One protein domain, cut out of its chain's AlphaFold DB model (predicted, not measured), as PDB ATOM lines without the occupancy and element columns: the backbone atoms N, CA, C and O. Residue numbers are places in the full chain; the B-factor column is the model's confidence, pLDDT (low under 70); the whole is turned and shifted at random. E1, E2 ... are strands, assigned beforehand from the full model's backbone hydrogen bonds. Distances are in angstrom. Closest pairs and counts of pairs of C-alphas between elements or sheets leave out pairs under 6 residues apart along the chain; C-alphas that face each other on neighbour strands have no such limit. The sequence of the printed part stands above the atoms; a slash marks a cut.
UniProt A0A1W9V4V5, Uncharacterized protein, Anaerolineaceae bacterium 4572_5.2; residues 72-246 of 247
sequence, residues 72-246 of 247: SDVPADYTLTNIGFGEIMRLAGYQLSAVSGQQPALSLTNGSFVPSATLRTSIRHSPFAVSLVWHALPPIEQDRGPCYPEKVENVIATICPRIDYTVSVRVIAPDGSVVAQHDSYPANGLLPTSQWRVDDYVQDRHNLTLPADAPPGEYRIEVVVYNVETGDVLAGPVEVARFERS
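AT A GLANCE: This is residues 72 to 246 of the 247 residues of an uncharacterized protein of Anaerolineaceae bacterium 4572_5.2 (UniProt A0A1W9V4V5). Two strongly twisted four-stranded sheets stand face to face as a sandwich, and a small two-stranded hairpin, E4 and E5, forms an arm at one end of the long axis. At the other end residues 99 to 127 make a long loop, of which residues 107 to 117 stick out free. The printed part has 175 residues, with ten named strands, E1 to E10 along the chain, and no named helix; the class is all strand, though under half of the residues, 83, are in named elements. The sheets run E7 E6 E9 E10 and E1 E2 E3 E8, both antiparallel. The whole is elongated, spanning 65 by 41 by 28 A, and only just compact, close to loose, with a radius of gyration of the C-alphas of 18.6 A.

IN THESE COORDINATES: One sheet holds E7, residues 178 to 184; E6, residues 165 to 172, 21.8 A long; E9, residues 217 to 227, 32.3 A; and E10, residues 233 to 245, 29.4 A, ending at C-alpha 245 (69.565, 222.163, 166.511). The other holds E1, residues 79 to 85, beginning at C-alpha 79 (82.153, 208.353, 174.683); E2, residues 89 to 98, 26.4 A; E3, residues 128 to 136, 25.8 A; and E8, residues 201 to 208, 22.3 A. E4 is residues 148 to 152 and E5 residues 155 to 159, which begins at C-alpha 155 (122.751, 233.168, 192.159). E2 bends by 57 degrees at residue 92, and E10 by 52 degrees at residue 242.

HOW THE PARTS SIT: In the first sheet E6 and E9 are antiparallel at 164 degrees, with N 168 and O 224 at 2.8 A. The hairpin E6 and E7 has N 169 and O 182 at 3.0 A, and the hairpin E9 and E10 has N 221 and O 241 at 2.8 A. The two sheets' facing parts are 10.2 A centre to centre, their best planes 26 degrees apart. The closest C-alphas of E7 and E8 are those of His 182 and His 206, 6.1 A; those of E1 and E10 are Phe 85 and Ala 235, 5.0 A. E1, E2 and E3 form a meander, each strand the antiparallel neighbour of the one before: N 81 and O 92 are 2.8 A apart, N 95 and O 131 2.8 A. E3 and E8 have N 132 and O 204 at 2.8 A. In the hairpin E4 and E5, N 150 and O 157 are 2.8 A apart; both strands are apart from the other eight.

THE WHOLE: The C-alphas of Gly 111 and Asn 154 are the two farthest apart, 66.5 A. Residues 121 to 122 pair, parallel, with residues 243 to 244 of E10. The links E2 to E3, E3 to E4 and E7 to E8 are long. The printed part has no cut. Its mean pLDDT is 83.1; residues 99 to 125 and residue 141 are under 70.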
ATOM      1  N   SER A  72      91.929 207.832 187.244       92.00
ATOM      2  CA  SER A  72      92.848 206.811 186.726       92.00
ATOM      3  C   SER A  72      92.429 206.233 185.371       92.00
ATOM      4  O   SER A  72      93.183 205.463 184.788       92.00
ATOM      5  N   ASP A  73      91.204 206.517 184.925       94.25
ATOM      6  CA  ASP A  73      90.644 206.069 183.649       94.25
ATOM      7  C   ASP A  73      89.479 206.991 183.247       94.25
ATOM      8  O   ASP A  73      89.008 207.810 184.046       94.25
ATOM      9  N   VAL A  74      88.991 206.849 182.016       93.06
ATOM     10  CA  VAL A  74      87.833 207.583 181.508       93.06
ATOM     11  C   VAL A  74      86.556 207.137 182.244       93.06
ATOM     12  O   VAL A  74      86.263 205.939 182.292       93.06
ATOM     13  N   PRO A  75      85.745 208.066 182.792       91.12
ATOM     14  CA  PRO A  75      84.472 207.715 183.414       91.12
ATOM     15  C   PRO A  75      83.510 207.016 182.440       91.12
ATOM     16  O   PRO A  75      83.441 207.344 181.256       91.12
ATOM     17  N   ALA A  76      82.731 206.056 182.944       89.12
ATOM     18  CA  ALA A  76      81.926 205.145 182.118       89.12
ATOM     19  C   ALA A  76      80.798 205.814 181.302       89.12
ATOM     20  O   ALA A  76      80.269 205.201 180.376       89.12
ATOM     21  N   ASP A  77      80.397 207.037 181.646       87.62
ATOM     22  CA  ASP A  77      79.353 207.808 180.961       87.62
ATOM     23  C   ASP A  77      79.877 208.665 179.792       87.62
ATOM     24  O   ASP A  77      79.102 209.397 179.164       87.62
ATOM     25  N   TYR A  78      81.172 208.564 179.481       91.31
ATOM     26  CA  TYR A  78      81.819 209.247 178.363       91.31
ATOM     27  C   TYR A  78      81.901 208.361 177.121       91.31
ATOM     28  O   TYR A  78      82.097 207.148 177.184       91.31
ATOM     29  N   THR A  79      81.819 209.000 175.954       91.81
ATOM     30  CA  THR A  79      82.153 208.353 174.683       91.81
ATOM     31  C   THR A  79      83.668 208.284 174.559       91.81
ATOM     32  O   THR A  79      84.320 209.325 174.526       91.81
ATOM     33  N   LEU A  80      84.223 207.072 174.485       94.69
ATOM     34  CA  LEU A  80      85.665 206.860 174.357       94.69
ATOM     35  C   LEU A  80      86.195 207.352 173.007       94.69
ATOM     36  O   LEU A  80      85.593 207.129 171.954       94.69
ATOM     37  N   THR A  81      87.374 207.959 173.042       94.00
ATOM     38  CA  THR A  81      88.130 208.403 171.873       94.00
ATOM     39  C   THR A  81      89.611 208.117 172.066       94.00
ATOM     40  O   THR A  81      90.062 207.725 173.137       94.00
ATOM     41  N   ASN A  82      90.395 208.290 171.005       93.44
ATOM     42  CA  ASN A  82      91.836 208.114 171.088       93.44
ATOM     43  C   ASN A  82      92.567 209.089 170.158       93.44
ATOM     44  O   ASN A  82      93.318 208.676 169.272       93.44
ATOM     45  N   ILE A  83      92.300 210.382 170.327       92.94
ATOM     46  CA  ILE A  83      92.790 211.436 169.432       92.94
ATOM     47  C   ILE A  83      93.983 212.128 170.091       92.94
ATOM     48  O   ILE A  83      93.858 212.629 171.201       92.94
ATOM     49  N   GLY A  84      95.138 212.153 169.427       91.75
ATOM     50  CA  GLY A  84      96.332 212.830 169.944       91.75
ATOM     51  C   GLY A  84      96.316 214.335 169.683       91.75
ATOM     52  O   GLY A  84      95.917 214.764 168.602       91.75
ATOM     53  N   PHE A  85      96.790 215.115 170.655       91.50
ATOM     54  CA  PHE A  85      97.066 216.543 170.523       91.50
ATOM     55  C   PHE A  85      98.538 216.781 170.877       91.50
ATOM     56  O   PHE A  85      98.919 216.842 172.047       91.50
ATOM     57  N   GLY A  86      99.379 216.828 169.841       86.44
ATOM     58  CA  GLY A  86     100.827 216.706 170.001       86.44
ATOM     59  C   GLY A  86     101.229 215.338 170.567       86.44
ATOM     60  O   GLY A  86     100.495 214.354 170.443       86.44
ATOM     61  N   GLU A  87     102.398 215.279 171.202       86.81
ATOM     62  CA  GLU A  87     102.907 214.071 171.878       86.81
ATOM     63  C   GLU A  87     102.619 214.061 173.389       86.81
ATOM     64  O   GLU A  87     102.964 213.105 174.075       86.81
ATOM     65  N   ILE A  88     101.981 215.111 173.915       88.06
ATOM     66  CA  ILE A  88     101.867 215.350 175.362       88.06
ATOM     67  C   ILE A  88     100.488 215.017 175.943       88.06
ATOM     68  O   ILE A  88     100.379 214.755 177.137       88.06
ATOM     69  N   MET A  89      99.424 215.012 175.133       93.00
ATOM     70  CA  MET A  89      98.078 214.693 175.613       93.00
ATOM     71  C   MET A  89      97.214 214.041 174.536       93.00
ATOM     72  O   MET A  89      97.426 214.208 173.331       93.00
ATOM     73  N   ARG A  90      96.202 213.295 174.977       95.00
ATOM     74  CA  ARG A  90      95.192 212.695 174.099       95.00
ATOM     75  C   ARG A  90      93.800 212.998 174.614       95.00
ATOM     76  O   ARG A  90      93.568 212.944 175.813       95.00
ATOM     77  N   LEU A  91      92.856 213.223 173.711       96.81
ATOM     78  CA  LEU A  91      91.443 213.183 174.047       96.81
ATOM     79  C   LEU A  91      91.013 211.715 174.159       96.81
ATOM     80  O   LEU A  91      90.920 211.003 173.149       96.81
ATOM     81  N   ALA A  92      90.787 211.273 175.392       97.31
ATOM     82  CA  ALA A  92      90.424 209.905 175.754       97.31
ATOM     83  C   ALA A  92      88.904 209.690 175.808       97.31
ATOM     84  O   ALA A  92      88.428 208.571 175.617       97.31
ATOM     85  N   GLY A  93      88.128 210.755 176.002       95.62
ATOM     86  CA  GLY A  93      86.685 210.696 175.819       95.62
ATOM     87  C   GLY A  93      86.005 212.055 175.819       95.62
ATOM     88  O   GLY A  93      86.612 213.075 176.144       95.62
ATOM     89  N   TYR A  94      84.724 212.070 175.452       95.50
ATOM     90  CA  TYR A  94      83.887 213.268 175.490       95.50
ATOM     91  C   TYR A  94      82.421 212.958 175.821       95.50
ATOM     92  O   TYR A  94      81.941 211.833 175.667       95.50
ATOM     93  N   GLN A  95      81.694 213.985 176.251       92.69
ATOM     94  CA  GLN A  95      80.263 213.946 176.527       92.69
ATOM     95  C   GLN A  95      79.630 215.314 176.235       92.69
ATOM     96  O   GLN A  95      80.210 216.361 176.525       92.69
ATOM     97  N   LEU A  96      78.410 215.310 175.694       89.81
ATOM     98  CA  LEU A  96      77.572 216.501 175.538       89.81
ATOM     99  C   LEU A  96      76.416 216.433 176.541       89.81
ATOM    100  O   LEU A  96      75.713 215.426 176.605       89.81
ATOM    101  N   SER A  97      76.199 217.495 177.316       84.69
ATOM    102  CA  SER A  97      75.116 217.558 178.310       84.69
ATOM    103  C   SER A  97      74.445 218.932 178.327       84.69
ATOM    104  O   SER A  97      75.079 219.945 178.050       84.69
ATOM    105  N   ALA A  98      73.152 218.999 178.656       74.06
ATOM    106  CA  ALA A  98      72.514 220.281 178.966       74.06
ATOM    107  C   ALA A  98      73.067 220.826 180.298       74.06
ATOM    108  O   ALA A  98      73.402 220.047 181.189       74.06
ATOM    109  N   VAL A  99      73.129 222.152 180.476       62.28
ATOM    110  CA  VAL A  99      73.661 222.762 181.719       62.28
ATOM    111  C   VAL A  99      72.704 222.610 182.921       62.28
ATOM    112  O   VAL A  99      73.061 222.964 184.040       62.28
ATOM    113  N   SER A 100      71.516 222.016 182.748       49.09
ATOM    114  CA  SER A 100      70.610 221.717 183.867       49.09
ATOM    115  C   SER A 100      71.280 220.757 184.857       49.09
ATOM    116  O   SER A 100      71.584 219.621 184.503       49.09
ATOM    117  N   GLY A 101      71.513 221.222 186.088       40.19
ATOM    118  CA  GLY A 101      72.368 220.619 187.121       40.19
ATOM    119  C   GLY A 101      71.940 219.271 187.718       40.19
ATOM    120  O   GLY A 101      72.149 219.047 188.905       40.19
ATOM    121  N   GLN A 102      71.384 218.354 186.930       30.02
ATOM    122  CA  GLN A 102      71.100 216.978 187.328       30.02
ATOM    123  C   GLN A 102      71.567 216.023 186.228       30.02
ATOM    124  O   GLN A 102      70.936 215.903 185.180       30.02
ATOM    125  N   GLN A 103      72.671 215.316 186.495       34.47
ATOM    126  CA  GLN A 103      72.960 214.051 185.817       34.47
ATOM    127  C   GLN A 103      71.732 213.138 185.984       34.47
ATOM    128  O   GLN A 103      71.249 212.989 187.113       34.47
ATOM    129  N   PRO A 104      71.195 212.533 184.911       30.14
ATOM    130  CA  PRO A 104      70.170 211.517 185.067       30.14
ATOM    131  C   PRO A 104      70.753 210.355 185.874       30.14
ATOM    132  O   PRO A 104      71.880 209.918 185.637       30.14
ATOM    133  N   ALA A 105      69.989 209.871 186.852       25.81
ATOM    134  CA  ALA A 105      70.365 208.703 187.632       25.81
ATOM    135  C   ALA A 105      70.587 207.515 186.678       25.81
ATOM    136  O   ALA A 105      69.693 207.150 185.911       25.81
ATOM    137  N   LEU A 106      71.793 206.945 186.712       30.42
ATOM    138  CA  LEU A 106      72.185 205.791 185.909       30.42
ATOM    139  C   LEU A 106      71.212 204.625 186.158       30.42
ATOM    140  O   LEU A 106      71.166 204.074 187.255       30.42
ATOM    141  N   SER A 107      70.456 204.222 185.134       26.33
ATOM    142  CA  SER A 107      69.836 202.895 185.081       26.33
ATOM    143  C   SER A 107      70.723 202.008 184.222       26.33
ATOM    144  O   SER A 107      70.683 202.067 182.994       26.33
ATOM    145  N   LEU A 108      71.565 201.212 184.879       29.12
ATOM    146  CA  LEU A 108      72.403 200.220 184.215       29.12
ATOM    147  C   LEU A 108      71.504 199.113 183.659       29.12
ATOM    148  O   LEU A 108      70.957 198.314 184.417       29.12
ATOM    149  N   THR A 109      71.372 199.044 182.336       29.83
ATOM    150  CA  THR A 109      70.869 197.837 181.674       29.83
ATOM    151  C   THR A 109      71.992 197.282 180.813       29.83
ATOM    152  O   THR A 109      72.452 197.935 179.880       29.83
ATOM    153  N   ASN A 110      72.469 196.093 181.179       35.53
ATOM    154  CA  ASN A 110      73.498 195.346 180.461       35.53
ATOM    155  C   ASN A 110      73.100 195.132 178.995       35.53
ATOM    156  O   ASN A 110      72.022 194.602 178.730       35.53
ATOM    157  N   GLY A 111      73.995 195.441 178.057       31.30
ATOM    158  CA  GLY A 111      73.806 195.033 176.668       31.30
ATOM    159  C   GLY A 111      74.743 195.704 175.673       31.30
ATOM    160  O   GLY A 111      74.479 196.809 175.231       31.30
ATOM    161  N   SER A 112      75.773 194.953 175.285       27.61
ATOM    162  CA  SER A 112      76.389 194.919 173.950       27.61
ATOM    163  C   SER A 112      77.008 196.203 173.377       27.61
ATOM    164  O   SER A 112      76.343 197.125 172.919       27.61
ATOM    165  N   PHE A 113      78.335 196.151 173.293       36.28
ATOM    166  CA  PHE A 113      79.235 197.032 172.554       36.28
ATOM    167  C   PHE A 113      78.833 197.144 171.067       36.28
ATOM    168  O   PHE A 113      78.744 196.127 170.377       36.28
ATOM    169  N   VAL A 114      78.630 198.366 170.560       31.77
ATOM    170  CA  VAL A 114      78.470 198.658 169.123       31.77
ATOM    171  C   VAL A 114      79.475 199.752 168.738       31.77
ATOM    172  O   VAL A 114      79.431 200.830 169.330       31.77
ATOM    173  N   PRO A 115      80.383 199.523 167.770       33.78
ATOM    174  CA  PRO A 115      81.249 200.572 167.246       33.78
ATOM    175  C   PRO A 115      80.494 201.420 166.209       33.78
ATOM    176  O   PRO A 115      79.739 200.887 165.401       33.78
ATOM    177  N   SER A 116      80.741 202.734 166.208       34.50
ATOM    178  CA  SER A 116      80.277 203.702 165.200       34.50
ATOM    179  C   SER A 116      78.776 203.686 164.898       34.50
ATOM    180  O   SER A 116      78.329 203.216 163.854       34.50
ATOM    181  N   ALA A 117      77.995 204.332 165.756       30.30
ATOM    182  CA  ALA A 117      76.769 204.977 165.314       30.30
ATOM    183  C   ALA A 117      76.888 206.457 165.658       30.30
ATOM    184  O   ALA A 117      77.156 206.806 166.806       30.30
ATOM    185  N   THR A 118      76.706 207.313 164.655       35.62
ATOM    186  CA  THR A 118      76.458 208.743 164.812       35.62
ATOM    187  C   THR A 118      75.267 208.907 165.753       35.62
ATOM    188  O   THR A 118      74.115 208.918 165.322       35.62
ATOM    189  N   LEU A 119      75.521 208.973 167.060       37.09
ATOM    190  CA  LEU A 119      74.544 209.440 168.024       37.09
ATOM    191  C   LEU A 119      74.264 210.884 167.619       37.09
ATOM    192  O   LEU A 119      75.050 211.783 167.913       37.09
ATOM    193  N   ARG A 120      73.172 211.093 166.873       47.59
ATOM    194  CA  ARG A 120      72.610 212.419 166.614       47.59
ATOM    195  C   ARG A 120      72.123 212.956 167.952       47.59
ATOM    196  O   ARG A 120      70.944 212.869 168.290       47.59
ATOM    197  N   THR A 121      73.058 213.448 168.751       55.84
ATOM    198  CA  THR A 121      72.746 214.144 169.986       55.84
ATOM    199  C   THR A 121      71.981 215.388 169.565       55.84
ATOM    200  O   THR A 121      72.491 216.210 168.815       55.84
ATOM    201  N   SER A 122      70.712 215.488 169.945       58.62
ATOM    202  CA  SER A 122      69.928 216.699 169.696       58.62
ATOM    203  C   SER A 122      70.094 217.608 170.904       58.62
ATOM    204  O   SER A 122      69.617 217.271 171.992       58.62
ATOM    205  N   ILE A 123      70.772 218.743 170.739       65.19
ATOM    206  CA  ILE A 123      70.853 219.755 171.795       65.19
ATOM    207  C   ILE A 123      69.640 220.663 171.633       65.19
ATOM    208  O   ILE A 123      69.602 221.532 170.769       65.19
ATOM    209  N   ARG A 124      68.627 220.429 172.470       60.81
ATOM    210  CA  ARG A 124      67.391 221.228 172.476       60.81
ATOM    211  C   ARG A 124      67.510 222.546 173.241       60.81
ATOM    212  O   ARG A 124      66.670 223.414 173.066       60.81
ATOM    213  N   HIS A 125      68.511 222.685 174.110       65.06
ATOM    214  CA  HIS A 125      68.597 223.813 175.036       65.06
ATOM    215  C   HIS A 125      70.010 224.392 175.068       65.06
ATOM    216  O   HIS A 125      70.986 223.654 175.201       65.06
ATOM    217  N   SER A 126      70.092 225.718 174.982       73.94
ATOM    218  CA  SER A 126      71.274 226.508 175.313       73.94
ATOM    219  C   SER A 126      71.036 227.204 176.663       73.94
ATOM    220  O   SER A 126      69.916 227.669 176.886       73.94
ATOM    221  N   PRO A 127      72.026 227.277 177.574       87.38
ATOM    222  CA  PRO A 127      73.400 226.788 177.440       87.38
ATOM    223  C   PRO A 127      73.528 225.258 177.558       87.38
ATOM    224  O   PRO A 127      72.719 224.579 178.197       87.38
ATOM    225  N   PHE A 128      74.584 224.716 176.952       89.00
ATOM    226  CA  PHE A 128      74.976 223.306 177.047       89.00
ATOM    227  C   PHE A 128      76.461 223.197 177.426       89.00
ATOM    228  O   PHE A 128      77.188 224.188 177.413       89.00
ATOM    229  N   ALA A 129      76.906 222.005 177.799       92.06
ATOM    230  CA  ALA A 129      78.286 221.735 178.163       92.06
ATOM    231  C   ALA A 129      78.887 220.637 177.288       92.06
ATOM    232  O   ALA A 129      78.268 219.594 177.055       92.06
ATOM    233  N   VAL A 130      80.128 220.870 176.872       94.88
ATOM    234  CA  VAL A 130      81.025 219.869 176.298       94.88
ATOM    235  C   VAL A 130      81.982 219.468 177.407       94.88
ATOM    236  O   VAL A 130      82.715 220.306 177.925       94.88
ATOM    237  N   SER A 131      81.945 218.206 177.816       95.75
ATOM    238  CA  SER A 131      82.912 217.666 178.768       95.75
ATOM    239  C   SER A 131      83.889 216.776 178.019       95.75
ATOM    240  O   SER A 131      83.473 215.867 177.308       95.75
ATOM    241  N   LEU A 132      85.174 217.047 178.174       97.44
ATOM    242  CA  LEU A 132      86.293 216.317 177.601       97.44
ATOM    243  C   LEU A 132      87.000 215.549 178.721       97.44
ATOM    244  O   LEU A 132      86.931 215.935 179.890       97.44
ATOM    245  N   VAL A 133      87.663 214.453 178.371       98.00
ATOM    246  CA  VAL A 133      88.593 213.751 179.258       98.00
ATOM    247  C   VAL A 133      89.915 213.634 178.536       98.00
ATOM    248  O   VAL A 133      90.014 212.988 177.488       98.00
ATOM    249  N   TRP A 134      90.925 214.270 179.105       97.44
ATOM    250  CA  TRP A 134      92.279 214.267 178.588       97.44
ATOM    251  C   TRP A 134      93.114 213.205 179.280       97.44
ATOM    252  O   TRP A 134      93.044 213.079 180.494       97.44
ATOM    253  N   HIS A 135      93.930 212.482 178.527       96.94
ATOM    254  CA  HIS A 135      94.932 211.565 179.052       96.94
ATOM    255  C   HIS A 135      96.321 212.185 178.894       96.94
ATOM    256  O   HIS A 135      96.734 212.517 177.774       96.94
ATOM    257  N   ALA A 136      97.016 212.352 180.016       94.44
ATOM    258  CA  ALA A 136      98.365 212.893 180.096       94.44
ATOM    259  C   ALA A 136      99.403 211.875 179.597       94.44
ATOM    260  O   ALA A 136      99.504 210.777 180.139       94.44
ATOM    261  N   LEU A 137     100.213 212.235 178.598       89.94
ATOM    262  CA  LEU A 137     101.271 211.366 178.077       89.94
ATOM    263  C   LEU A 137     102.658 211.821 178.538       89.94
ATOM    264  O   LEU A 137     102.894 213.021 178.675       89.94
ATOM    265  N   PRO A 138     103.647 210.921 178.660       82.56
ATOM    266  CA  PRO A 138     105.042 211.329 178.554       82.56
ATOM    267  C   PRO A 138     105.275 211.904 177.139       82.56
ATOM    268  O   PRO A 138     104.927 211.219 176.178       82.56
ATOM    269  N   PRO A 139     105.863 213.105 176.967       73.31
ATOM    270  CA  PRO A 139     106.688 213.823 177.932       73.31
ATOM    271  C   PRO A 139     106.037 215.106 178.492       73.31
ATOM    272  O   PRO A 139     106.716 216.124 178.569       73.31
ATOM    273  N   ILE A 140     104.765 215.104 178.915       74.94
ATOM    274  CA  ILE A 140     104.078 216.322 179.403       74.94
ATOM    275  C   ILE A 140     104.844 217.070 180.511       74.94
ATOM    276  O   ILE A 140     104.819 218.294 180.584       74.94
ATOM    277  N   GLU A 141     105.624 216.355 181.324       69.88
ATOM    278  CA  GLU A 141     106.477 216.938 182.369       69.88
ATOM    279  C   GLU A 141     107.759 217.617 181.845       69.88
ATOM    280  O   GLU A 141     108.442 218.332 182.587       69.88
ATOM    281  N   GLN A 142     108.137 217.368 180.595       72.75
ATOM    282  CA  GLN A 142     109.397 217.819 179.996       72.75
ATOM    283  C   GLN A 142     109.199 218.937 178.977       72.75
ATOM    284  O   GLN A 142     110.192 219.527 178.551       72.75
ATOM    285  N   ASP A 143     107.954 219.240 178.612       80.44
ATOM    286  CA  ASP A 143     107.667 220.309 177.673       80.44
ATOM    287  C   ASP A 143     107.915 221.671 178.326       80.44
ATOM    288  O   ASP A 143     107.292 222.035 179.330       80.44
ATOM    289  N   ARG A 144     108.908 222.388 177.804       83.00
ATOM    290  CA  ARG A 144     109.468 223.598 178.407       83.00
ATOM    291  C   ARG A 144     109.425 224.737 177.412       83.00
ATOM    292  O   ARG A 144     109.858 224.602 176.271       83.00
ATOM    293  N   GLY A 145     108.957 225.875 177.902       81.50
ATOM    294  CA  GLY A 145     109.015 227.135 177.197       81.50
ATOM    295  C   GLY A 145     110.440 227.694 177.129       81.50
ATOM    296  O   GLY A 145     111.405 227.067 177.589       81.50
ATOM    297  N   PRO A 146     110.589 228.901 176.561       81.19
ATOM    298  CA  PRO A 146     111.865 229.600 176.520       81.19
ATOM    299  C   PRO A 146     112.482 229.747 177.918       81.19
ATOM    300  O   PRO A 146     111.800 230.017 178.904       81.19
ATOM    301  N   CYS A 147     113.799 229.560 177.997       86.44
ATOM    302  CA  CYS A 147     114.543 229.681 179.243       86.44
ATOM    303  C   CYS A 147     114.951 231.133 179.506       86.44
ATOM    304  O   CYS A 147     115.466 231.807 178.611       86.44
ATOM    305  N   TYR A 148     114.829 231.579 180.755       84.50
ATOM    306  CA  TYR A 148     115.214 232.920 181.185       84.50
ATOM    307  C   TYR A 148     116.143 232.868 182.407       84.50
ATOM    308  O   TYR A 148     116.025 231.961 183.235       84.50
ATOM    309  N   PRO A 149     117.087 233.816 182.539       88.19
ATOM    310  CA  PRO A 149     117.868 233.960 183.757       88.19
ATOM    311  C   PRO A 149     117.011 234.608 184.853       88.19
ATOM    312  O   PRO A 149     116.551 235.738 184.703       88.19
ATOM    313  N   GLU A 150     116.847 233.924 185.979       84.81
ATOM    314  CA  GLU A 150     116.218 234.453 187.184       84.81
ATOM    315  C   GLU A 150     117.262 234.614 188.293       84.81
ATOM    316  O   GLU A 150     118.094 233.737 188.540       84.81
ATOM    317  N   LYS A 151     117.239 235.766 188.968       84.06
ATOM    318  CA  LYS A 151     118.124 236.030 190.102       84.06
ATOM    319  C   LYS A 151     117.455 235.544 191.386       84.06
ATOM    320  O   LYS A 151     116.571 236.217 191.909       84.06
ATOM    321  N   VAL A 152     117.928 234.421 191.916       79.75
ATOM    322  CA  VAL A 152     117.489 233.875 193.206       79.75
ATOM    323  C   VAL A 152     118.582 234.162 194.228       79.75
ATOM    324  O   VAL A 152     119.683 233.613 194.162       79.75
ATOM    325  N   GLU A 153     118.298 235.090 195.143       84.06
ATOM    326  CA  GLU A 153     119.266 235.632 196.104       84.06
ATOM    327  C   GLU A 153     120.527 236.194 195.408       84.06
ATOM    328  O   GLU A 153     120.478 237.247 194.765       84.06
ATOM    329  N   ASN A 154     121.659 235.489 195.519       84.31
ATOM    330  CA  ASN A 154     122.953 235.860 194.941       84.31
ATOM    331  C   ASN A 154     123.390 234.931 193.792       84.31
ATOM    332  O   ASN A 154     124.550 234.977 193.382       84.31
ATOM    333  N   VAL A 155     122.486 234.100 193.264       82.31
ATOM    334  CA  VAL A 155     122.751 233.168 192.159       82.31
ATOM    335  C   VAL A 155     121.874 233.532 190.959       82.31
ATOM    336  O   VAL A 155     120.689 233.821 191.108       82.31
ATOM    337  N   ILE A 156     122.459 233.523 189.755       82.81
ATOM    338  CA  ILE A 156     121.694 233.563 188.502       82.81
ATOM    339  C   ILE A 156     121.384 232.116 188.129       82.81
ATOM    340  O   ILE A 156     122.294 231.355 187.797       82.81
ATOM    341  N   ALA A 157     120.114 231.738 188.217       84.62
ATOM    342  CA  ALA A 157     119.617 230.439 187.793       84.62
ATOM    343  C   ALA A 157     118.953 230.571 186.419       84.62
ATOM    344  O   ALA A 157     118.245 231.538 186.161       84.62
ATOM    345  N   THR A 158     119.156 229.599 185.534       88.75
ATOM    346  CA  THR A 158     118.380 229.511 184.292       88.75
ATOM    347  C   THR A 158     117.120 228.706 184.565       88.75
ATOM    348  O   THR A 158     117.209 227.540 184.954       88.75
ATOM    349  N   ILE A 159     115.958 229.310 184.344       84.62
ATOM    350  CA  ILE A 159     114.655 228.680 184.550       84.62
ATOM    351  C   ILE A 159     113.961 228.563 183.201       84.62
ATOM    352  O   ILE A 159     113.860 229.531 182.455       84.62
ATOM    353  N   CYS A 160     113.500 227.357 182.892       85.12
ATOM    354  CA  CYS A 160     112.710 227.058 181.705       85.12
ATOM    355  C   CYS A 160     111.344 226.577 182.208       85.12
ATOM    356  O   CYS A 160     111.237 225.408 182.605       85.12
ATOM    357  N   PRO A 161     110.342 227.467 182.318       83.44
ATOM    358  CA  PRO A 161     109.027 227.083 182.810       83.44
ATOM    359  C   PRO A 161     108.407 226.033 181.885       83.44
ATOM    360  O   PRO A 161     108.698 225.995 180.688       83.44
ATOM    361  N   ARG A 162     107.569 225.157 182.441       87.25
ATOM    362  CA  ARG A 162     106.777 224.234 181.622       87.25
ATOM    363  C   ARG A 162     105.695 225.003 180.870       87.25
ATOM    364  O   ARG A 162     105.221 226.018 181.371       87.25
ATOM    365  N   ILE A 163     105.325 224.519 179.689       88.50
ATOM    366  CA  ILE A 163     104.278 225.152 178.878       88.50
ATOM    367  C   ILE A 163     102.899 224.760 179.419       88.50
ATOM    368  O   ILE A 163     102.612 223.579 179.633       88.50
ATOM    369  N   ASP A 164     102.044 225.764 179.610       92.06
ATOM    370  CA  ASP A 164     100.630 225.587 179.920       92.06
ATOM    371  C   ASP A 164      99.777 225.780 178.662       92.06
ATOM    372  O   ASP A 164      99.663 226.880 178.117       92.06
ATOM    373  N   TYR A 165      99.173 224.694 178.187       94.12
ATOM    374  CA  TYR A 165      98.336 224.710 176.996       94.12
ATOM    375  C   TYR A 165      96.895 225.074 177.327       94.12
ATOM    376  O   TYR A 165      96.310 224.605 178.303       94.12
ATOM    377  N   THR A 166      96.312 225.887 176.455       96.56
ATOM    378  CA  THR A 166      94.899 226.253 176.476       96.56
ATOM    379  C   THR A 166      94.123 225.371 175.510       96.56
ATOM    380  O   THR A 166      94.552 225.120 174.379       96.56
ATOM    381  N   VAL A 167      92.960 224.915 175.964       98.00
ATOM    382  CA  VAL A 167      91.985 224.177 175.170       98.00
ATOM    383  C   VAL A 167      90.928 225.160 174.684       98.00
ATOM    384  O   VAL A 167      90.259 225.805 175.489       98.00
ATOM    385  N   SER A 168      90.761 225.249 173.368       98.12
ATOM    386  CA  SER A 168      89.694 225.996 172.701       98.12
ATOM    387  C   SER A 168      88.625 225.024 172.227       98.12
ATOM    388  O   SER A 168      88.879 224.216 171.329       98.12
ATOM    389  N   VAL A 169      87.426 225.105 172.803       98.25
ATOM    390  CA  VAL A 169      86.254 224.360 172.324       98.25
ATOM    391  C   VAL A 169      85.351 225.308 171.553       98.25
ATOM    392  O   VAL A 169      84.911 226.321 172.094       98.25
ATOM    393  N   ARG A 170      85.068 224.977 170.293       98.06
ATOM    394  CA  ARG A 170      84.352 225.829 169.337       98.06
ATOM    395  C   ARG A 170      83.108 225.131 168.819       98.06
ATOM    396  O   ARG A 170      83.138 223.945 168.504       98.06
ATOM    397  N   VAL A 171      82.023 225.886 168.691       96.94
ATOM    398  CA  VAL A 171      80.790 225.450 168.034       96.94
ATOM    399  C   VAL A 171      80.740 226.067 166.648       96.94
ATOM    400  O   VAL A 171      80.690 227.291 166.513       96.94
ATOM    401  N   ILE A 172      80.740 225.214 165.630       97.25
ATOM    402  CA  ILE A 172      80.708 225.606 164.227       97.25
ATOM    403  C   ILE A 172      79.291 225.428 163.691       97.25
ATOM    404  O   ILE A 172      78.718 224.342 163.791       97.25
ATOM    405  N   ALA A 173      78.733 226.495 163.133       95.31
ATOM    406  CA  ALA A 173      77.413 226.517 162.520       95.31
ATOM    407  C   ALA A 173      77.385 225.828 161.142       95.31
ATOM    408  O   ALA A 173      78.443 225.575 160.549       95.31
ATOM    409  N   PRO A 174      76.182 225.549 160.594       94.19
ATOM    410  CA  PRO A 174      76.039 224.958 159.262       94.19
ATOM    411  C   PRO A 174      76.742 225.749 158.149       94.19
ATOM    412  O   PRO A 174      77.246 225.159 157.196       94.19
ATOM    413  N   ASP A 175      76.811 227.075 158.284       94.56
ATOM    414  CA  ASP A 175      77.483 227.980 157.345       94.56
ATOM    415  C   ASP A 175      79.017 228.022 157.507       94.56
ATOM    416  O   ASP A 175      79.706 228.681 156.729       94.56
ATOM    417  N   GLY A 176      79.561 227.301 158.492       94.62
ATOM    418  CA  GLY A 176      80.988 227.236 158.797       94.62
ATOM    419  C   GLY A 176      81.492 228.307 159.766       94.62
ATOM    420  O   GLY A 176      82.682 228.310 160.075       94.62
ATOM    421  N   SER A 177      80.632 229.199 160.266       95.62
ATOM    422  CA  SER A 177      81.028 230.222 161.240       95.62
ATOM    423  C   SER A 177      81.187 229.654 162.657       95.62
ATOM    424  O   SER A 177      80.475 228.733 163.059       95.62
ATOM    425  N   VAL A 178      82.118 230.211 163.440       96.81
ATOM    426  CA  VAL A 178      82.216 229.928 164.882       96.81
ATOM    427  C   VAL A 178      81.158 230.763 165.599       96.81
ATOM    428  O   VAL A 178      81.252 231.988 165.615       96.81
ATOM    429  N   VAL A 179      80.160 230.116 166.201       96.06
ATOM    430  CA  VAL A 179      79.045 230.807 166.882       96.06
ATOM    431  C   VAL A 179      79.160 230.812 168.403       96.06
ATOM    432  O   VAL A 179      78.508 231.615 169.064       96.06
ATOM    433  N   ALA A 180      79.975 229.927 168.969       96.00
ATOM    434  CA  ALA A 180      80.298 229.912 170.389       96.00
ATOM    435  C   ALA A 180      81.695 229.325 170.591       96.00
ATOM    436  O   ALA A 180      82.116 228.444 169.840       96.00
ATOM    437  N   GLN A 181      82.403 229.803 171.607       97.38
ATOM    438  CA  GLN A 181      83.755 229.369 171.931       97.38
ATOM    439  C   GLN A 181      83.981 229.463 173.440       97.38
ATOM    440  O   GLN A 181      83.458 230.372 174.087       97.38
ATOM    441  N   HIS A 182      84.753 228.531 173.992       97.88
ATOM    442  CA  HIS A 182      85.238 228.589 175.367       97.88
ATOM    443  C   HIS A 182      86.703 228.160 175.406       97.88
ATOM    444  O   HIS A 182      87.005 227.003 175.098       97.88
ATOM    445  N   ASP A 183      87.572 229.089 175.803       97.88
ATOM    446  CA  ASP A 183      89.009 228.876 175.939       97.88
ATOM    447  C   ASP A 183      89.394 228.880 177.417       97.88
ATOM    448  O   ASP A 183      89.112 229.840 178.139       97.88
ATOM    449  N   SER A 184      90.053 227.822 177.870       96.44
ATOM    450  CA  SER A 184      90.586 227.755 179.228       96.44
ATOM    451  C   SER A 184      91.751 226.781 179.305       96.44
ATOM    452  O   SER A 184      91.913 225.912 178.444       96.44
ATOM    453  N   TYR A 185      92.536 226.868 180.378       95.25
ATOM    454  CA  TYR A 185      93.289 225.690 180.793       95.25
ATOM    455  C   TYR A 185      92.325 224.532 181.072       95.25
ATOM    456  O   TYR A 185      91.142 224.771 181.359       95.25
ATOM    457  N   PRO A 186      92.816 223.290 181.025       96.81
ATOM    458  CA  PRO A 186      92.000 222.151 181.387       96.81
ATOM    459  C   PRO A 186      91.440 222.214 182.809       96.81
ATOM    460  O   PRO A 186      91.875 223.004 183.659       96.81
ATOM    461  N   ALA A 187      90.461 221.348 183.062       96.31
ATOM    462  CA  ALA A 187      89.645 221.359 184.268       96.31
ATOM    463  C   ALA A 187      88.951 222.718 184.473       96.31
ATOM    464  O   ALA A 187      88.921 223.241 185.588       96.31
ATOM    465  N   ASN A 188      88.408 223.302 183.393       93.56
ATOM    466  CA  ASN A 188      87.719 224.600 183.416       93.56
ATOM    467  C   ASN A 188      88.576 225.726 184.041       93.56
ATOM    468  O   ASN A 188      88.117 226.490 184.891       93.56
ATOM    469  N   GLY A 189      89.853 225.791 183.663       94.56
ATOM    470  CA  GLY A 189      90.804 226.793 184.144       94.56
ATOM    471  C   GLY A 189      91.496 226.450 185.466       94.56
ATOM    472  O   GLY A 189      92.309 227.241 185.939       94.56
ATOM    473  N   LEU A 190      91.198 225.297 186.074       95.19
ATOM    474  CA  LEU A 190      91.715 224.939 187.398       95.19
ATOM    475  C   LEU A 190      93.014 224.135 187.354       95.19
ATOM    476  O   LEU A 190      93.708 224.084 188.371       95.19
ATOM    477  N   LEU A 191      93.361 223.511 186.225       95.06
ATOM    478  CA  LEU A 191      94.535 222.648 186.135       95.06
ATOM    479  C   LEU A 191      95.379 222.942 184.886       95.06
ATOM    480  O   LEU A 191      95.190 222.302 183.848       95.06
ATOM    481  N   PRO A 192      96.347 223.869 184.996       93.06
ATOM    482  CA  PRO A 192      97.344 224.087 183.955       93.06
ATOM    483  C   PRO A 192      98.098 222.788 183.622       93.06
ATOM    484  O   PRO A 192      98.356 221.969 184.512       93.06
ATOM    485  N   THR A 193      98.451 222.577 182.350       92.62
ATOM    486  CA  THR A 193      99.042 221.308 181.876       92.62
ATOM    487  C   THR A 193     100.411 221.018 182.479       92.62
ATOM    488  O   THR A 193     100.788 219.861 182.634       92.62
ATOM    489  N   SER A 194     101.129 222.048 182.918       89.56
ATOM    490  CA  SER A 194     102.365 221.925 183.683       89.56
ATOM    491  C   SER A 194     102.181 221.244 185.040       89.56
ATOM    492  O   SER A 194     103.179 220.842 185.637       89.56
ATOM    493  N   GLN A 195     100.959 221.126 185.564       90.81
ATOM    494  CA  GLN A 195     100.669 220.463 186.841       90.81
ATOM    495  C   GLN A 195     100.176 219.022 186.676       90.81
ATOM    496  O   GLN A 195      99.908 218.355 187.674       90.81
ATOM    497  N   TRP A 196     100.039 218.540 185.440       92.38
ATOM    498  CA  TRP A 196      99.585 217.181 185.175       92.38
ATOM    499  C   TRP A 196     100.661 216.172 185.556       92.38
ATOM    500  O   TRP A 196     101.853 216.414 185.347       92.38
ATOM    501  N   ARG A 197     100.236 215.023 186.086       91.25
ATOM    502  CA  ARG A 197     101.100 213.850 186.225       91.25
ATOM    503  C   ARG A 197     100.894 212.952 185.013       91.25
ATOM    504  O   ARG A 197      99.806 212.915 184.437       91.25
ATOM    505  N   VAL A 198     101.939 212.232 184.623       92.25
ATOM    506  CA  VAL A 198     101.823 211.175 183.610       92.25
ATOM    507  C   VAL A 198     100.699 210.205 183.999       92.25
ATOM    508  O   VAL A 198     100.559 209.867 185.174       92.25
ATOM    509  N   ASP A 199      99.910 209.788 183.006       93.75
ATOM    510  CA  ASP A 199      98.755 208.892 183.130       93.75
ATOM    511  C   ASP A 199      97.544 209.460 183.906       93.75
ATOM    512  O   ASP A 199      96.563 208.744 184.121       93.75
ATOM    513  N   ASP A 200      97.546 210.747 184.291       94.44
ATOM    514  CA  ASP A 200      96.336 211.404 184.808       94.44
ATOM    515  C   ASP A 200      95.257 211.477 183.698       94.44
ATOM    516  O   ASP A 200      95.531 211.871 182.556       94.44
ATOM    517  N   TYR A 201      94.007 211.149 184.054       96.88
ATOM    518  CA  TYR A 201      92.821 211.400 183.231       96.88
ATOM    519  C   TYR A 201      92.085 212.633 183.757       96.88
ATOM    520  O   TYR A 201      91.422 212.575 184.793       96.88
ATOM    521  N   VAL A 202      92.205 213.762 183.060       97.31
ATOM    522  CA  VAL A 202      91.690 215.065 183.497       97.31
ATOM    523  C   VAL A 202      90.350 215.356 182.831       97.31
ATOM    524  O   VAL A 202      90.271 215.537 181.615       97.31
ATOM    525  N   GLN A 203      89.292 215.430 183.634       97.25
ATOM    526  CA  GLN A 203      87.979 215.895 183.211       97.25
ATOM    527  C   GLN A 203      87.990 217.413 183.033       97.25
ATOM    528  O   GLN A 203      88.381 218.168 183.923       97.25
ATOM    529  N   ASP A 204      87.501 217.857 181.884       97.44
ATOM    530  CA  ASP A 204      87.559 219.244 181.455       97.44
ATOM    531  C   ASP A 204      86.224 219.684 180.859       97.44
ATOM    532  O   ASP A 204      85.769 219.157 179.844       97.44
ATOM    533  N   ARG A 205      85.537 220.612 181.528       95.62
ATOM    534  CA  ARG A 205      84.166 221.000 181.187       95.62
ATOM    535  C   ARG A 205      84.134 222.408 180.608       95.62
ATOM    536  O   ARG A 205      84.469 223.361 181.297       95.62
ATOM    537  N   HIS A 206      83.603 222.536 179.395       96.38
ATOM    538  CA  HIS A 206      83.390 223.802 178.698       96.38
ATOM    539  C   HIS A 206      81.892 224.088 178.579       96.38
ATOM    540  O   HIS A 206      81.157 223.341 177.928       96.38
ATOM    541  N   ASN A 207      81.430 225.174 179.199       94.12
ATOM    542  CA  ASN A 207      80.047 225.633 179.067       94.12
ATOM    543  C   ASN A 207      79.940 226.580 177.863       94.12
ATOM    544  O   ASN A 207      80.668 227.565 177.774       94.12
ATOM    545  N   LEU A 208      79.017 226.293 176.947       93.62
ATOM    546  CA  LEU A 208      78.837 227.023 175.695       93.62
ATOM    547  C   LEU A 208      77.401 227.537 175.592       93.62
ATOM    548  O   LEU A 208      76.429 226.835 175.887       93.62
ATOM    549  N   THR A 209      77.276 228.781 175.137       93.06
ATOM    550  CA  THR A 209      75.989 229.435 174.888       93.06
ATOM    551  C   THR A 209      75.909 229.782 173.413       93.06
ATOM    552  O   THR A 209      76.784 230.474 172.903       93.06
ATOM    553  N   LEU A 210      74.882 229.282 172.728       91.44
ATOM    554  CA  LEU A 210      74.620 229.644 171.342       91.44
ATOM    555  C   LEU A 210      73.902 230.996 171.307       91.44
ATOM    556  O   LEU A 210      73.100 231.274 172.204       91.44
ATOM    557  N   PRO A 211      74.124 231.806 170.262       91.12
ATOM    558  CA  PRO A 211      73.299 232.973 169.992       91.12
ATOM    559  C   PRO A 211      71.813 232.597 169.910       91.12
ATOM    560  O   PRO A 211      71.457 231.519 169.428       91.12
ATOM    561  N   ALA A 212      70.928 233.482 170.378       87.88
ATOM    562  CA  ALA A 212      69.483 233.233 170.358       87.88
ATOM    563  C   ALA A 212      68.929 233.093 168.924       87.88
ATOM    564  O   ALA A 212      67.957 232.375 168.701       87.88
ATOM    565  N   ASP A 213      69.575 233.755 167.967       88.81
ATOM    566  CA  ASP A 213      69.295 233.758 166.532       88.81
ATOM    567  C   ASP A 213      70.102 232.710 165.748       88.81
ATOM    568  O   ASP A 213      70.056 232.699 164.517       88.81
ATOM    569  N   ALA A 214      70.823 231.813 166.435       88.94
ATOM    570  CA  ALA A 214      71.514 230.702 165.793       88.94
ATOM    571  C   ALA A 214      70.525 229.926 164.893       88.94
ATOM    572  O   ALA A 214      69.433 229.596 165.356       88.94
ATOM    573  N   PRO A 215      70.840 229.652 163.614       88.81
ATOM    574  CA  PRO A 215      69.907 228.977 162.712       88.81
ATOM    575  C   PRO A 215      69.653 227.510 163.112       88.81
ATOM    576  O   PRO A 215      70.441 226.897 163.833       88.81
ATOM    577  N   PRO A 216      68.537 226.893 162.696       89.62
ATOM    578  CA  PRO A 216      68.396 225.442 162.788       89.62
ATOM    579  C   PRO A 216      69.373 224.740 161.829       89.62
ATOM    580  O   PRO A 216      69.729 225.281 160.780       89.62
ATOM    581  N   GLY A 217      69.786 223.522 162.177       90.62
ATOM    582  CA  GLY A 217      70.661 222.689 161.347       90.62
ATOM    583  C   GLY A 217      71.731 221.933 162.132       90.62
ATOM    584  O   GLY A 217      71.710 221.888 163.365       90.62
ATOM    585  N   GLU A 218      72.679 221.352 161.392       92.69
ATOM    586  CA  GLU A 218      73.770 220.556 161.952       92.69
ATOM    587  C   GLU A 218      74.943 221.446 162.383       92.69
ATOM    588  O   GLU A 218      75.564 222.138 161.573       92.69
ATOM    589  N   TYR A 219      75.279 221.372 163.665       94.12
ATOM    590  CA  TYR A 219      76.427 222.024 164.275       94.12
ATOM    591  C   TYR A 219      77.542 221.017 164.542       94.12
ATOM    592  O   TYR A 219      77.294 219.849 164.861       94.12
ATOM    593  N   ARG A 220      78.787 221.490 164.473       95.12
ATOM    594  CA  ARG A 220      79.983 220.712 164.823       95.12
ATOM    595  C   ARG A 220      80.645 221.278 166.070       95.12
ATOM    596  O   ARG A 220      80.638 222.488 166.279       95.12
ATOM    597  N   ILE A 221      81.236 220.405 166.876       95.62
ATOM    598  CA  ILE A 221      82.134 220.787 167.964       95.62
ATOM    599  C   ILE A 221      83.562 220.518 167.511       95.62
ATOM    600  O   ILE A 221      83.906 219.377 167.198       95.62
ATOM    601  N   GLU A 222      84.381 221.562 167.505       97.19
ATOM    602  CA  GLU A 222      85.804 221.489 167.195       97.19
ATOM    603  C   GLU A 222      86.646 221.807 168.429       97.19
ATOM    604  O   GLU A 222      86.289 222.666 169.237       97.19
ATOM    605  N   VAL A 223      87.777 221.117 168.561       97.88
ATOM    606  CA  VAL A 223      88.749 221.329 169.635       97.88
ATOM    607  C   VAL A 223      90.104 221.704 169.045       97.88
ATOM    608  O   VAL A 223      90.580 221.074 168.098       97.88
ATOM    609  N   VAL A 224      90.726 222.733 169.617       97.25
ATOM    610  CA  VAL A 224      92.092 223.179 169.317       97.25
ATOM    611  C   VAL A 224      92.868 223.261 170.627       97.25
ATOM    612  O   VAL A 224      92.351 223.779 171.612       97.25
ATOM    613  N   VAL A 225      94.111 222.792 170.633       96.75
ATOM    614  CA  VAL A 225      95.041 222.962 171.756       96.75
ATOM    615  C   VAL A 225      96.172 223.870 171.300       96.75
ATOM    616  O   VAL A 225      96.752 223.648 170.235       96.75
ATOM    617  N   TYR A 226      96.464 224.912 172.071       95.50
ATOM    618  CA  TYR A 226      97.436 225.936 171.696       95.50
ATOM    619  C   TYR A 226      98.135 226.538 172.918       95.50
ATOM    620  O   TYR A 226      97.624 226.486 174.036       95.50
ATOM    621  N   ASN A 227      99.318 227.106 172.706       93.12
ATOM    622  CA  ASN A 227      99.998 227.927 173.697       93.12
ATOM    623  C   ASN A 227      99.378 229.331 173.673       93.12
ATOM    624  O   ASN A 227      99.425 230.009 172.649       93.12
ATOM    625  N   VAL A 228      98.792 229.782 174.785       91.81
ATOM    626  CA  VAL A 228      98.123 231.093 174.846       91.81
ATOM    627  C   VAL A 228      99.090 232.275 174.843       91.81
ATOM    628  O   VAL A 228      98.724 233.354 174.383       91.81
ATOM    629  N   GLU A 229     100.324 232.083 175.311       89.06
ATOM    630  CA  GLU A 229     101.338 233.139 175.346       89.06
ATOM    631  C   GLU A 229     101.869 233.455 173.945       89.06
ATOM    632  O   GLU A 229     102.077 234.622 173.613       89.06
ATOM    633  N   THR A 230     102.080 232.427 173.118       90.44
ATOM    634  CA  THR A 230     102.639 232.587 171.764       90.44
ATOM    635  C   THR A 230     101.585 232.558 170.660       90.44
ATOM    636  O   THR A 230     101.805 233.111 169.584       90.44
ATOM    637  N   GLY A 231     100.431 231.938 170.914       91.12
ATOM    638  CA  GLY A 231      99.410 231.635 169.911       91.12
ATOM    639  C   GLY A 231      99.707 230.383 169.080       91.12
ATOM    640  O   GLY A 231      98.923 230.057 168.186       91.12
ATOM    641  N   ASP A 232     100.806 229.673 169.356       92.38
ATOM    642  CA  ASP A 232     101.192 228.490 168.589       92.38
ATOM    643  C   ASP A 232     100.199 227.351 168.818       92.38
ATOM    644  O   ASP A 232      99.958 226.914 169.946       92.38
ATOM    645  N   VAL A 233      99.629 226.846 167.726       94.06
ATOM    646  CA  VAL A 233      98.721 225.701 167.769       94.06
ATOM    647  C   VAL A 233      99.541 224.428 167.931       94.06
ATOM    648  O   VAL A 233     100.324 224.072 167.053       94.06
ATOM    649  N   LEU A 234      99.314 223.719 169.035       91.00
ATOM    650  CA  LEU A 234      99.880 222.394 169.269       91.00
ATOM    651  C   LEU A 234      99.198 221.355 168.374       91.00
ATOM    652  O   LEU A 234      99.863 220.526 167.757       91.00
ATOM    653  N   ALA A 235      97.862 221.384 168.318       92.50
ATOM    654  CA  ALA A 235      97.064 220.490 167.486       92.50
ATOM    655  C   ALA A 235      95.620 220.988 167.299       92.50
ATOM    656  O   ALA A 235      95.068 221.699 168.139       92.50
ATOM    657  N   GLY A 236      94.995 220.552 166.203       89.00
ATOM    658  CA  GLY A 236      93.630 220.905 165.807       89.00
ATOM    659  C   GLY A 236      93.565 221.860 164.604       89.00
ATOM    660  O   GLY A 236      94.605 222.221 164.054       89.00
ATOM    661  N   PRO A 237      92.354 222.258 164.169       93.88
ATOM    662  CA  PRO A 237      91.059 221.874 164.733       93.88
ATOM    663  C   PRO A 237      90.722 220.400 164.486       93.88
ATOM    664  O   PRO A 237      90.938 219.869 163.398       93.88
ATOM    665  N   VAL A 238      90.188 219.741 165.513       93.81
ATOM    666  CA  VAL A 238      89.641 218.383 165.420       93.81
ATOM    667  C   VAL A 238      88.151 218.434 165.716       93.81
ATOM    668  O   VAL A 238      87.753 218.882 166.787       93.81
ATOM    669  N   GLU A 239      87.331 217.924 164.800       93.88
ATOM    670  CA  GLU A 239      85.912 217.686 165.061       93.88
ATOM    671  C   GLU A 239      85.748 216.509 166.036       93.88
ATOM    672  O   GLU A 239      86.181 215.393 165.749       93.88
ATOM    673  N   VAL A 240      85.117 216.751 167.188       90.31
ATOM    674  CA  VAL A 240      84.916 215.728 168.233       90.31
ATOM    675  C   VAL A 240      83.469 215.255 168.331       90.31
ATOM    676  O   VAL A 240      83.220 214.142 168.783       90.31
ATOM    677  N   ALA A 241      82.510 216.081 167.906       88.81
ATOM    678  CA  ALA A 241      81.092 215.747 167.947       88.81
ATOM    679  C   ALA A 241      80.274 216.572 166.947       88.81
ATOM    680  O   ALA A 241      80.684 217.651 166.516       88.81
ATOM    681  N   ARG A 242      79.064 216.088 166.651       90.56
ATOM    682  CA  ARG A 242      78.025 216.824 165.922       90.56
ATOM    683  C   ARG A 242      76.721 216.811 166.700       90.56
ATOM    684  O   ARG A 242      76.426 215.838 167.398       90.56
ATOM    685  N   PHE A 243      75.929 217.863 166.548       88.38
ATOM    686  CA  PHE A 243      74.571 217.907 167.072       88.38
ATOM    687  C   PHE A 243      73.632 218.638 166.118       88.38
ATOM    688  O   PHE A 243      74.034 219.545 165.398       88.38
ATOM    689  N   GLU A 244      72.365 218.245 166.131       86.88
ATOM    690  CA  GLU A 244      71.309 218.936 165.388       86.88
ATOM    691  C   GLU A 244      70.609 219.924 166.326       86.88
ATOM    692  O   GLU A 244      70.244 219.561 167.454       86.88
ATOM    693  N   ARG A 245      70.408 221.158 165.857       81.56
ATOM    694  CA  ARG A 245      69.565 222.163 166.511       81.56
ATOM    695  C   ARG A 245      68.238 222.258 165.759       81.56
ATOM    696  O   ARG A 245      68.218 222.620 164.583       81.56
ATOM    697  N   SER A 246      67.140 221.941 166.442       75.94
ATOM    698  CA  SER A 246      65.787 222.213 165.947       75.94
ATOM    699  C   SER A 246      65.388 223.669 166.207       75.94
ATOM    700  O   SER A 246      66.009 224.325 167.044       75.94
TER     701      SER A 246